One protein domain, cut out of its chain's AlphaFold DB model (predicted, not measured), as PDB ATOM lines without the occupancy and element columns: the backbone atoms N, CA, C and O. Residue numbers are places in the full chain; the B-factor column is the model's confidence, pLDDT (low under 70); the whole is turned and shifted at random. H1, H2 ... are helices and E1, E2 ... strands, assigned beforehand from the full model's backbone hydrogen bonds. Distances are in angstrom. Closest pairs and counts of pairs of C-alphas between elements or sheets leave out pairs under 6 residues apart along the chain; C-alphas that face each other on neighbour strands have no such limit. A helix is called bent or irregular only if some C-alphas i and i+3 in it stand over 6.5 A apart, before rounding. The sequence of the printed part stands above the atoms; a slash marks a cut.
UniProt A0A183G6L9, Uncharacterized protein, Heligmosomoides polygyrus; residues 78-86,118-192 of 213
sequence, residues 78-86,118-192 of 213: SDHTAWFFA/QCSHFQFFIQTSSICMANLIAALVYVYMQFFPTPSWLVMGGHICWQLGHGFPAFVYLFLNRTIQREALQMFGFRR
ATOM      1  N   SER A  78      81.458 139.779 117.812       65.06
ATOM      2  CA  SER A  78      82.707 139.791 118.577       65.06
ATOM      3  C   SER A  78      83.304 138.394 118.762       65.06
ATOM      4  O   SER A  78      84.527 138.276 118.796       65.06
ATOM      5  N   ASP A  79      82.484 137.343 118.833       63.03
ATOM      6  CA  ASP A  79      82.947 135.979 119.136       63.03
ATOM      7  C   ASP A  79      83.756 135.369 117.986       63.03
ATOM      8  O   ASP A  79      84.655 134.554 118.190       63.03
ATOM      9  N   HIS A  80      83.469 135.806 116.761       57.56
ATOM     10  CA  HIS A  80      84.154 135.348 115.556       57.56
ATOM     11  C   HIS A  80      85.038 136.426 114.925       57.56
ATOM     12  O   HIS A  80      85.661 136.173 113.894       57.56
ATOM     13  N   THR A  81      85.129 137.619 115.533       67.50
ATOM     14  CA  THR A  81      85.876 138.778 115.002       67.50
ATOM     15  C   THR A  81      85.556 139.065 113.527       67.50
ATOM     16  O   THR A  81      86.417 139.480 112.753       67.50
ATOM     17  N   ALA A  82      84.315 138.795 113.124       65.00
ATOM     18  CA  ALA A  82      83.888 138.756 111.732       65.00
ATOM     19  C   ALA A  82      82.471 139.317 111.572       65.00
ATOM     20  O   ALA A  82      81.704 139.443 112.532       65.00
ATOM     21  N   TRP A  83      82.146 139.680 110.334       65.56
ATOM     22  CA  TRP A  83      80.890 140.323 109.961       65.56
ATOM     23  C   TRP A  83      79.976 139.302 109.295       65.56
ATOM     24  O   TRP A  83      80.440 138.521 108.469       65.56
ATOM     25  N   PHE A  84      78.691 139.312 109.643       63.59
ATOM     26  CA  PHE A  84      77.725 138.341 109.126       63.59
ATOM     27  C   PHE A  84      76.471 139.045 108.602       63.59
ATOM     28  O   PHE A  84      76.030 140.045 109.175       63.59
ATOM     29  N   PHE A  85      75.892 138.517 107.516       53.66
ATOM     30  CA  PHE A  85      74.662 139.048 106.898       53.66
ATOM     31  C   PHE A  85      73.375 138.605 107.604       53.66
ATOM     32  O   PHE A  85      72.338 139.245 107.458       53.66
ATOM     33  N   ALA A  86      73.439 137.522 108.372       47.75
ATOM     34  CA  ALA A  86      72.363 137.052 109.227       47.75
ATOM     35  C   ALA A  86      72.985 136.490 110.507       47.75
ATOM     36  O   ALA A  86      73.929 135.696 110.448       47.75
ATOM     37  N   GLN A 118     106.286 136.765  78.859       49.09
ATOM     38  CA  GLN A 118     107.486 137.446  78.355       49.09
ATOM     39  C   GLN A 118     107.867 138.641  79.259       49.09
ATOM     40  O   GLN A 118     107.009 139.357  79.776       49.09
ATOM     41  N   CYS A 119     109.174 138.853  79.458       51.38
ATOM     42  CA  CYS A 119     109.776 139.482  80.648       51.38
ATOM     43  C   CYS A 119     109.588 140.998  80.900       51.38
ATOM     44  O   CYS A 119     110.057 141.464  81.936       51.38
ATOM     45  N   SER A 120     108.935 141.798  80.045       48.78
ATOM     46  CA  SER A 120     108.967 143.275  80.210       48.78
ATOM     47  C   SER A 120     107.807 143.863  81.039       48.78
ATOM     48  O   SER A 120     108.023 144.733  81.878       48.78
ATOM     49  N   HIS A 121     106.575 143.356  80.886       56.16
ATOM     50  CA  HIS A 121     105.388 143.817  81.644       56.16
ATOM     51  C   HIS A 121     105.061 142.937  82.865       56.16
ATOM     52  O   HIS A 121     104.051 143.130  83.543       56.16
ATOM     53  N   PHE A 122     105.937 141.973  83.154       63.78
ATOM     54  CA  PHE A 122     105.716 140.912  84.130       63.78
ATOM     55  C   PHE A 122     105.552 141.433  85.565       63.78
ATOM     56  O   PHE A 122     104.708 140.937  86.299       63.78
ATOM     57  N   GLN A 123     106.289 142.476  85.959       64.25
ATOM     58  CA  GLN A 123     106.227 143.015  87.325       64.25
ATOM     59  C   GLN A 123     104.874 143.652  87.648       64.25
ATOM     60  O   GLN A 123     104.258 143.308  88.654       64.25
ATOM     61  N   PHE A 124     104.383 144.531  86.768       66.19
ATOM     62  CA  PHE A 124     103.070 145.161  86.928       66.19
ATOM     63  C   PHE A 124     101.943 144.127  86.890       66.19
ATOM     64  O   PHE A 124     100.985 144.237  87.650       66.19
ATOM     65  N   PHE A 125     102.077 143.100  86.046       71.12
ATOM     66  CA  PHE A 125     101.120 142.000  85.973       71.12
ATOM     67  C   PHE A 125     101.087 141.167  87.261       71.12
ATOM     68  O   PHE A 125     100.009 140.895  87.792       71.12
ATOM     69  N   ILE A 126     102.254 140.793  87.788       71.75
ATOM     70  CA  ILE A 126     102.373 140.034  89.038       71.75
ATOM     71  C   ILE A 126     101.841 140.847  90.217       71.75
ATOM     72  O   ILE A 126     101.129 140.298  91.055       71.75
ATOM     73  N   GLN A 127     102.103 142.155  90.255       69.75
ATOM     74  CA  GLN A 127     101.581 143.038  91.295       69.75
ATOM     75  C   GLN A 127     100.047 143.034  91.321       69.75
ATOM     76  O   GLN A 127      99.449 142.735  92.355       69.75
ATOM     77  N   THR A 128      99.405 143.348  90.190       73.31
ATOM     78  CA  THR A 128      97.940 143.444  90.135       73.31
ATOM     79  C   THR A 128      97.292 142.087  90.369       73.31
ATOM     80  O   THR A 128      96.338 142.002  91.133       73.31
ATOM     81  N   SER A 129      97.845 141.015  89.796       74.50
ATOM     82  CA  SER A 129      97.321 139.653  89.959       74.50
ATOM     83  C   SER A 129      97.410 139.165  91.407       74.50
ATOM     84  O   SER A 129      96.480 138.530  91.897       74.50
ATOM     85  N   SER A 130      98.483 139.514  92.123       73.62
ATOM     86  CA  SER A 130      98.668 139.119  93.527       73.62
ATOM     87  C   SER A 130      97.712 139.859  94.467       73.62
ATOM     88  O   SER A 130      97.129 139.237  95.353       73.62
ATOM     89  N   ILE A 131      97.469 141.156  94.232       74.94
ATOM     90  CA  ILE A 131      96.454 141.934  94.969       74.94
ATOM     91  C   ILE A 131      95.046 141.371  94.708       74.94
ATOM     92  O   ILE A 131      94.258 141.207  95.638       74.94
ATOM     93  N   CYS A 132      94.739 141.013  93.455       74.12
ATOM     94  CA  CYS A 132      93.461 140.388  93.094       74.12
ATOM     95  C   CYS A 132      93.258 139.049  93.812       74.12
ATOM     96  O   CYS A 132      92.173 138.781  94.321       74.12
ATOM     97  N   MET A 133      94.295 138.212  93.857       70.69
ATOM     98  CA  MET A 133      94.235 136.888  94.470       70.69
ATOM     99  C   MET A 133      94.050 136.970  95.988       70.69
ATOM    100  O   MET A 133      93.242 136.224  96.531       70.69
ATOM    101  N   ALA A 134      94.709 137.914  96.664       71.81
ATOM    102  CA  ALA A 134      94.483 138.164  98.089       71.81
ATOM    103  C   ALA A 134      93.037 138.616  98.371       71.81
ATOM    104  O   ALA A 134      92.401 138.114  99.297       71.81
ATOM    105  N   ASN A 135      92.482 139.498  97.531       75.25
ATOM    106  CA  ASN A 135      91.084 139.926  97.634       75.25
ATOM    107  C   ASN A 135      90.095 138.780  97.364       75.25
ATOM    108  O   ASN A 135      89.079 138.675  98.050       75.25
ATOM    109  N   LEU A 136      90.404 137.891  96.414       69.69
ATOM    110  CA  LEU A 136      89.609 136.690  96.150       69.69
ATOM    111  C   LEU A 136      89.654 135.719  97.334       69.69
ATOM    112  O   LEU A 136      88.614 135.213  97.739       69.69
ATOM    113  N   ILE A 137      90.833 135.482  97.911       72.12
ATOM    114  CA  ILE A 137      90.992 134.625  99.092       72.12
ATOM    115  C   ILE A 137      90.194 135.195 100.266       72.12
ATOM    116  O   ILE A 137      89.451 134.453 100.900       72.12
ATOM    117  N   ALA A 138      90.269 136.504 100.517       70.25
ATOM    118  CA  ALA A 138      89.480 137.155 101.559       70.25
ATOM    119  C   ALA A 138      87.964 137.026 101.309       70.25
ATOM    120  O   ALA A 138      87.213 136.755 102.243       70.25
ATOM    121  N   ALA A 139      87.513 137.147 100.055       69.31
ATOM    122  CA  ALA A 139      86.111 136.947  99.679       69.31
ATOM    123  C   ALA A 139      85.651 135.497  99.888       69.31
ATOM    124  O   ALA A 139      84.581 135.265 100.446       69.31
ATOM    125  N   LEU A 140      86.470 134.520  99.498       67.44
ATOM    126  CA  LEU A 140      86.188 133.097  99.700       67.44
ATOM    127  C   LEU A 140      86.156 132.724 101.180       67.44
ATOM    128  O   LEU A 140      85.275 131.986 101.609       67.44
ATOM    129  N   VAL A 141      87.091 133.263 101.958       70.25
ATOM    130  CA  VAL A 141      87.132 133.114 103.410       70.25
ATOM    131  C   VAL A 141      85.869 133.706 104.034       70.25
ATOM    132  O   VAL A 141      85.230 133.034 104.831       70.25
ATOM    133  N   TYR A 142      85.440 134.898 103.620       66.31
ATOM    134  CA  TYR A 142      84.214 135.526 104.120       66.31
ATOM    135  C   TYR A 142      82.950 134.712 103.801       66.31
ATOM    136  O   TYR A 142      82.111 134.492 104.671       66.31
ATOM    137  N   VAL A 143      82.845 134.184 102.576       67.06
ATOM    138  CA  VAL A 143      81.773 133.250 102.193       67.06
ATOM    139  C   VAL A 143      81.837 131.980 103.045       67.06
ATOM    140  O   VAL A 143      80.810 131.536 103.543       67.06
ATOM    141  N   TYR A 144      83.026 131.420 103.275       66.94
ATOM    142  CA  TYR A 144      83.202 130.252 104.141       66.94
ATOM    143  C   TYR A 144      82.722 130.518 105.572       66.94
ATOM    144  O   TYR A 144      81.996 129.690 106.123       66.94
ATOM    145  N   MET A 145      83.058 131.683 106.143       64.31
ATOM    146  CA  MET A 145      82.615 132.050 107.490       64.31
ATOM    147  C   MET A 145      81.091 132.087 107.601       64.31
ATOM    148  O   MET A 145      80.539 131.722 108.633       64.31
ATOM    149  N   GLN A 146      80.408 132.473 106.523       62.22
ATOM    150  CA  GLN A 146      78.952 132.571 106.488       62.22
ATOM    151  C   GLN A 146      78.239 131.206 106.542       62.22
ATOM    152  O   GLN A 146      77.074 131.168 106.938       62.22
ATOM    153  N   PHE A 147      78.906 130.106 106.163       58.50
ATOM    154  CA  PHE A 147      78.298 128.767 106.054       58.50
ATOM    155  C   PHE A 147      78.842 127.735 107.050       58.50
ATOM    156  O   PHE A 147      78.156 126.751 107.325       58.50
ATOM    157  N   PHE A 148      80.049 127.930 107.586       66.25
ATOM    158  CA  PHE A 148      80.707 126.955 108.457       66.25
ATOM    159  C   PHE A 148      81.254 127.600 109.739       66.25
ATOM    160  O   PHE A 148      81.705 128.749 109.712       66.25
ATOM    161  N   PRO A 149      81.276 126.858 110.867       61.34
ATOM    162  CA  PRO A 149      81.910 127.331 112.090       61.34
ATOM    163  C   PRO A 149      83.378 127.640 111.802       61.34
ATOM    164  O   PRO A 149      84.145 126.777 111.373       61.34
ATOM    165  N   THR A 150      83.753 128.902 111.992       63.12
ATOM    166  CA  THR A 150      85.061 129.390 111.562       63.12
ATOM    167  C   THR A 150      86.089 129.182 112.667       63.12
ATOM    168  O   THR A 150      85.969 129.801 113.728       63.12
ATOM    169  N   PRO A 151      87.132 128.367 112.446       72.00
ATOM    170  CA  PRO A 151      88.230 128.276 113.392       72.00
ATOM    171  C   PRO A 151      89.091 129.548 113.320       72.00
ATOM    172  O   PRO A 151      89.398 130.046 112.236       72.00
ATOM    173  N   SER A 152      89.534 130.062 114.469       73.69
ATOM    174  CA  SER A 152      90.227 131.360 114.578       73.69
ATOM    175  C   SER A 152      91.498 131.476 113.721       73.69
ATOM    176  O   SER A 152      91.865 132.573 113.300       73.69
ATOM    177  N   TRP A 153      92.161 130.355 113.408       76.81
ATOM    178  CA  TRP A 153      93.342 130.346 112.535       76.81
ATOM    179  C   TRP A 153      93.021 130.803 111.104       76.81
ATOM    180  O   TRP A 153      93.867 131.411 110.452       76.81
ATOM    181  N   LEU A 154      91.803 130.543 110.621       74.38
ATOM    182  CA  LEU A 154      91.385 130.849 109.253       74.38
ATOM    183  C   LEU A 154      91.139 132.356 109.086       74.38
ATOM    184  O   LEU A 154      91.552 132.947 108.089       74.38
ATOM    185  N   VAL A 155      90.582 132.995 110.120       70.44
ATOM    186  CA  VAL A 155      90.451 134.459 110.224       70.44
ATOM    187  C   VAL A 155      91.833 135.119 110.225       70.44
ATOM    188  O   VAL A 155      92.100 136.028 109.437       70.44
ATOM    189  N   MET A 156      92.748 134.615 111.061       76.06
ATOM    190  CA  MET A 156      94.122 135.121 111.150       76.06
ATOM    191  C   MET A 156      94.863 134.988 109.812       76.06
ATOM    192  O   MET A 156      95.511 135.933 109.362       76.06
ATOM    193  N   GLY A 157      94.713 133.846 109.135       77.19
ATOM    194  CA  GLY A 157      95.260 133.621 107.798       77.19
ATOM    195  C   GLY A 157      94.734 134.626 106.769       77.19
ATOM    196  O   GLY A 157      95.517 135.150 105.975       77.19
ATOM    197  N   GLY A 158      93.442 134.964 106.827       71.38
ATOM    198  CA  GLY A 158      92.833 136.003 105.995       71.38
ATOM    199  C   GLY A 158      93.453 137.386 106.221       71.38
ATOM    200  O   GLY A 158      93.831 138.055 105.257       71.38
ATOM    201  N   HIS A 159      93.643 137.791 107.479       76.06
ATOM    202  CA  HIS A 159      94.293 139.066 107.808       76.06
ATOM    203  C   HIS A 159      95.754 139.123 107.357       76.06
ATOM    204  O   HIS A 159      96.181 140.134 106.797       76.06
ATOM    205  N   ILE A 160      96.512 138.041 107.545       79.56
ATOM    206  CA  ILE A 160      97.900 137.953 107.076       79.56
ATOM    207  C   ILE A 160      97.944 138.032 105.546       79.56
ATOM    208  O   ILE A 160      98.727 138.801 104.992       79.56
ATOM    209  N   CYS A 161      97.077 137.292 104.851       73.75
ATOM    210  CA  CYS A 161      96.985 137.322 103.390       73.75
ATOM    211  C   CYS A 161      96.656 138.732 102.874       73.75
ATOM    212  O   CYS A 161      97.270 139.207 101.916       73.75
ATOM    213  N   TRP A 162      95.756 139.442 103.560       72.31
ATOM    214  CA  TRP A 162      95.422 140.825 103.237       72.31
ATOM    215  C   TRP A 162      96.603 141.786 103.444       72.31
ATOM    216  O   TRP A 162      96.901 142.585 102.556       72.31
ATOM    217  N   GLN A 163      97.322 141.680 104.565       78.19
ATOM    218  CA  GLN A 163      98.522 142.488 104.830       78.19
ATOM    219  C   GLN A 163      99.628 142.221 103.797       78.19
ATOM    220  O   GLN A 163     100.245 143.158 103.280       78.19
ATOM    221  N   LEU A 164      99.841 140.951 103.437       74.69
ATOM    222  CA  LEU A 164     100.806 140.552 102.411       74.69
ATOM    223  C   LEU A 164     100.445 141.116 101.033       74.69
ATOM    224  O   LEU A 164     101.348 141.508 100.299       74.69
ATOM    225  N   GLY A 165      99.157 141.234 100.700       72.81
ATOM    226  CA  GLY A 165      98.702 141.838  99.445       72.81
ATOM    227  C   GLY A 165      99.205 143.273  99.229       72.81
ATOM    228  O   GLY A 165      99.547 143.635  98.104       72.81
ATOM    229  N   HIS A 166      99.327 144.068 100.298       78.44
ATOM    230  CA  HIS A 166      99.838 145.447 100.233       78.44
ATOM    231  C   HIS A 166     101.365 145.538 100.301       78.44
ATOM    232  O   HIS A 166     101.949 146.454  99.723       78.44
ATOM    233  N   GLY A 167     102.021 144.591 100.976       77.38
ATOM    234  CA  GLY A 167     103.484 144.544 101.083       77.38
ATOM    235  C   GLY A 167     104.172 143.938  99.855       77.38
ATOM    236  O   GLY A 167     105.263 144.360  99.472       77.38
ATOM    237  N   PHE A 168     103.522 142.980  99.195       79.88
ATOM    238  CA  PHE A 168     104.070 142.230  98.064       79.88
ATOM    239  C   PHE A 168     104.554 143.094  96.879       79.88
ATOM    240  O   PHE A 168     105.641 142.815  96.366       79.88
ATOM    241  N   PRO A 169     103.854 144.173  96.466       76.94
ATOM    242  CA  PRO A 169     104.331 145.078  95.423       76.94
ATOM    243  C   PRO A 169     105.740 145.625  95.669       76.94
ATOM    244  O   PRO A 169     106.555 145.658  94.748       76.94
ATOM    245  N   ALA A 170     106.047 146.022  96.908       79.44
ATOM    246  CA  ALA A 170     107.346 146.582  97.258       79.44
ATOM    247  C   ALA A 170     108.463 145.549  97.057       79.44
ATOM    248  O   ALA A 170     109.484 145.861  96.446       79.44
ATOM    249  N   PHE A 171     108.237 144.301  97.476       79.75
ATOM    250  CA  PHE A 171     109.190 143.209  97.274       79.75
ATOM    251  C   PHE A 171     109.399 142.895  95.788       79.75
ATOM    252  O   PHE A 171     110.540 142.802  95.339       79.75
ATOM    253  N   VAL A 172     108.324 142.796  94.999       78.62
ATOM    254  CA  VAL A 172     108.395 142.558  93.543       78.62
ATOM    255  C   VAL A 172     109.268 143.615  92.865       78.62
ATOM    256  O   VAL A 172     110.176 143.263  92.111       78.62
ATOM    257  N   TYR A 173     109.061 144.898  93.171       74.69
ATOM    258  CA  TYR A 173     109.879 145.974  92.607       74.69
ATOM    259  C   TYR A 173     111.335 145.915  93.062       74.69
ATOM    260  O   TYR A 173     112.240 146.089  92.244       74.69
ATOM    261  N   LEU A 174     111.573 145.625  94.341       78.50
ATOM    262  CA  LEU A 174     112.915 145.567  94.911       78.50
ATOM    263  C   LEU A 174     113.717 144.368  94.378       78.50
ATOM    264  O   LEU A 174     114.930 144.477  94.227       78.50
ATOM    265  N   PHE A 175     113.076 143.254  94.009       76.12
ATOM    266  CA  PHE A 175     113.757 142.080  93.440       76.12
ATOM    267  C   PHE A 175     113.852 142.079  91.910       76.12
ATOM    268  O   PHE A 175     114.827 141.555  91.364       76.12
ATOM    269  N   LEU A 176     112.882 142.661  91.204       69.38
ATOM    270  CA  LEU A 176     112.798 142.536  89.747       69.38
ATOM    271  C   LEU A 176     113.210 143.816  89.003       69.38
ATOM    272  O   LEU A 176     113.605 143.734  87.838       69.38
ATOM    273  N   ASN A 177     113.170 145.001  89.625       73.19
ATOM    274  CA  ASN A 177     113.568 146.245  88.963       73.19
ATOM    275  C   ASN A 177     115.029 146.610  89.273       73.19
ATOM    276  O   ASN A 177     115.350 147.190  90.312       73.19
ATOM    277  N   ARG A 178     115.927 146.315  88.322       68.06
ATOM    278  CA  ARG A 178     117.368 146.613  88.425       68.06
ATOM    279  C   ARG A 178     117.676 148.098  88.644       68.06
ATOM    280  O   ARG A 178     118.717 148.406  89.218       68.06
ATOM    281  N   THR A 179     116.811 149.007  88.200       79.44
ATOM    282  CA  THR A 179     116.981 150.450  88.424       79.44
ATOM    283  C   THR A 179     116.702 150.798  89.882       79.44
ATOM    284  O   THR A 179     117.546 151.406  90.528       79.44
ATOM    285  N   ILE A 180     115.586 150.316  90.439       78.38
ATOM    286  CA  ILE A 180     115.231 150.539  91.852       78.38
ATOM    287  C   ILE A 180     116.256 149.886  92.779       78.38
ATOM    288  O   ILE A 180     116.647 150.490  93.767       78.38
ATOM    289  N   GLN A 181     116.765 148.701  92.434       83.00
ATOM    290  CA  GLN A 181     117.864 148.072  93.176       83.00
ATOM    291  C   GLN A 181     119.105 148.964  93.246       83.00
ATOM    292  O   GLN A 181     119.726 149.068  94.299       83.00
ATOM    293  N   ARG A 182     119.478 149.606  92.131       77.44
ATOM    294  CA  ARG A 182     120.641 150.500  92.078       77.44
ATOM    295  C   ARG A 182     120.428 151.754  92.916       77.44
ATOM    296  O   ARG A 182     121.348 152.138  93.627       77.44
ATOM    297  N   GLU A 183     119.246 152.355  92.853       80.88
ATOM    298  CA  GLU A 183     118.900 153.529  93.661       80.88
ATOM    299  C   GLU A 183     118.816 153.177  95.156       80.88
ATOM    300  O   GLU A 183     119.399 153.867  95.986       80.88
ATOM    301  N   ALA A 184     118.196 152.048  95.510       82.75
ATOM    302  CA  ALA A 184     118.133 151.565  96.888       82.75
ATOM    303  C   ALA A 184     119.534 151.275  97.455       82.75
ATOM    304  O   ALA A 184     119.857 151.710  98.556       82.75
ATOM    305  N   LEU A 185     120.410 150.613  96.690       76.38
ATOM    306  CA  LEU A 185     121.803 150.376  97.091       76.38
ATOM    307  C   LEU A 185     122.607 151.679  97.244       76.38
ATOM    308  O   LEU A 185     123.476 151.757  98.114       76.38
ATOM    309  N   GLN A 186     122.304 152.709  96.445       78.19
ATOM    310  CA  GLN A 186     122.883 154.045  96.616       78.19
ATOM    311  C   GLN A 186     122.380 154.732  97.893       78.19
ATOM    312  O   GLN A 186     123.184 155.348  98.591       78.19
ATOM    313  N   MET A 187     121.094 154.588  98.239       79.38
ATOM    314  CA  MET A 187     120.526 155.098  99.497       79.38
ATOM    315  C   MET A 187     121.124 154.406 100.731       79.38
ATOM    316  O   MET A 187     121.363 155.062 101.739       79.38
ATOM    317  N   PHE A 188     121.456 153.113 100.632       78.88
ATOM    318  CA  PHE A 188     122.202 152.370 101.661       78.88
ATOM    319  C   PHE A 188     123.712 152.696 101.703       78.88
ATOM    320  O   PHE A 188     124.461 152.057 102.439       78.88
ATOM    321  N   GLY A 189     124.180 153.701 100.953       68.00
ATOM    322  CA  GLY A 189     125.533 154.250 101.089       68.00
ATOM    323  C   GLY A 189     126.615 153.569 100.247       68.00
ATOM    324  O   GLY A 189     127.768 154.001 100.291       68.00
ATOM    325  N   PHE A 190     126.282 152.577  99.411       67.31
ATOM    326  CA  PHE A 190     127.228 152.019  98.437       67.31
ATOM    327  C   PHE A 190     127.372 152.965  97.239       67.31
ATOM    328  O   PHE A 190     126.859 152.741  96.140       67.31
ATOM    329  N   ARG A 191     128.081 154.074  97.460       57.78
ATOM    330  CA  ARG A 191     128.430 155.048  96.426       57.78
ATOM    331  C   ARG A 191     129.406 154.383  95.455       57.78
ATOM    332  O   ARG A 191     130.589 154.230  95.753       57.78
ATOM    333  N   ARG A 192     128.938 153.980  94.271       57.34
ATOM    334  CA  ARG A 192     129.856 153.609  93.189       57.34
ATOM    335  C   ARG A 192     130.608 154.879  92.803       57.34
ATOM    336  O   ARG A 192     129.979 155.851  92.389       57.34
TER     337      ARG A 192
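AT A GLANCE: This is residues 78 to 86 and 118 to 192 of the 213 residues of an uncharacterized protein of Heligmosomoides polygyrus (UniProt A0A183G6L9). What does the model look like? It is a long, flat helical hairpin, in which H1 and the bent H2 run back along each other, and at the far end from the hairpin's turn the short helix H3 turns off to make a corner with H2b. A short piece with the strand E1, separated by a cut, lies near the hairpin's turn. What is it made of? The printed part has 84 residues, with one named strand and three named helices in the order E1, H1, H2, H3; the class is mostly helix, and E1 pairs with no named strand. How large is it? It is extended, with a radius of gyration of the C-alphas of 18.3 A and spans of 61 by 31 by 16 A.

IN THESE COORDINATES: Where is the longest helix? H1 is residues 122 to 147, 37.1 A from first to last C-alpha, beginning at C-alpha 122 at (105.716, 140.912, 84.130). Which helices follow? H2, residues 152 to 176, was assigned as one helix by its hydrogen bonds but is bent, with C-alphas 166 and 169 6.6 A apart; its arms are H2a, residues 152 to 166, 22.3 A long, and H2b, residues 169 to 176, 10.5 A long. H3, residues 178 to 187, is 14.3 A long and ends at C-alpha 187 at (120.526, 155.098, 99.497). Where is the strand? E1 is residues 82 to 84, 6.7 A long, with C-alpha 82 at (83.888, 138.756, 111.732).

HOW THE PARTS SIT: How does H1 stand to the arms? H1 and H2a form a helical hairpin: they touch through residues 130 to 141 of H1 alone, closest at the C-alphas of Ile 131 and Gly 165, 5.0 A, at a shallow tilt of 23 degrees, opposite ways. H1 touches H2b with residues 123 to 127 alone, closest at the C-alphas of Gln 127 and Pro 169, 5.4 A, opposite ways at a tilt of 37 degrees, only just steep. What lies farther out? H2a and H2b stand at a steep tilt of 60 degrees. H2b and H3 touch only at the corner, about perpendicular at 77 degrees, with the C-alphas of Leu 174 and Gln 181 closest at 5.8 A; H1 and H3 are apart. The closest C-alphas of E1 and H1 are those of Phe 84 and Gln 146, 6.5 A apart. What do the backbones show? Every O i to N i+4 pair is within hydrogen-bond range in H2b and H3, against 21 of 22 in H1 and 10 of 11 in H2a.

THE WHOLE: How far does it reach? The two C-alphas farthest apart, those of Ala 86 and Arg 192, are 61.9 A apart. Is anything missing? Residues 87 to 117 are not printed, and C-alphas 86 and 118 are 46.8 A apart across this cut; the links H1 to H2 and H2 to H3 are tight. Where is confidence low? The mean pLDDT of the printed part is 70.2, and 35 residues are under 70, among them residues 78 to 86, 118 to 124 and 142 to 150.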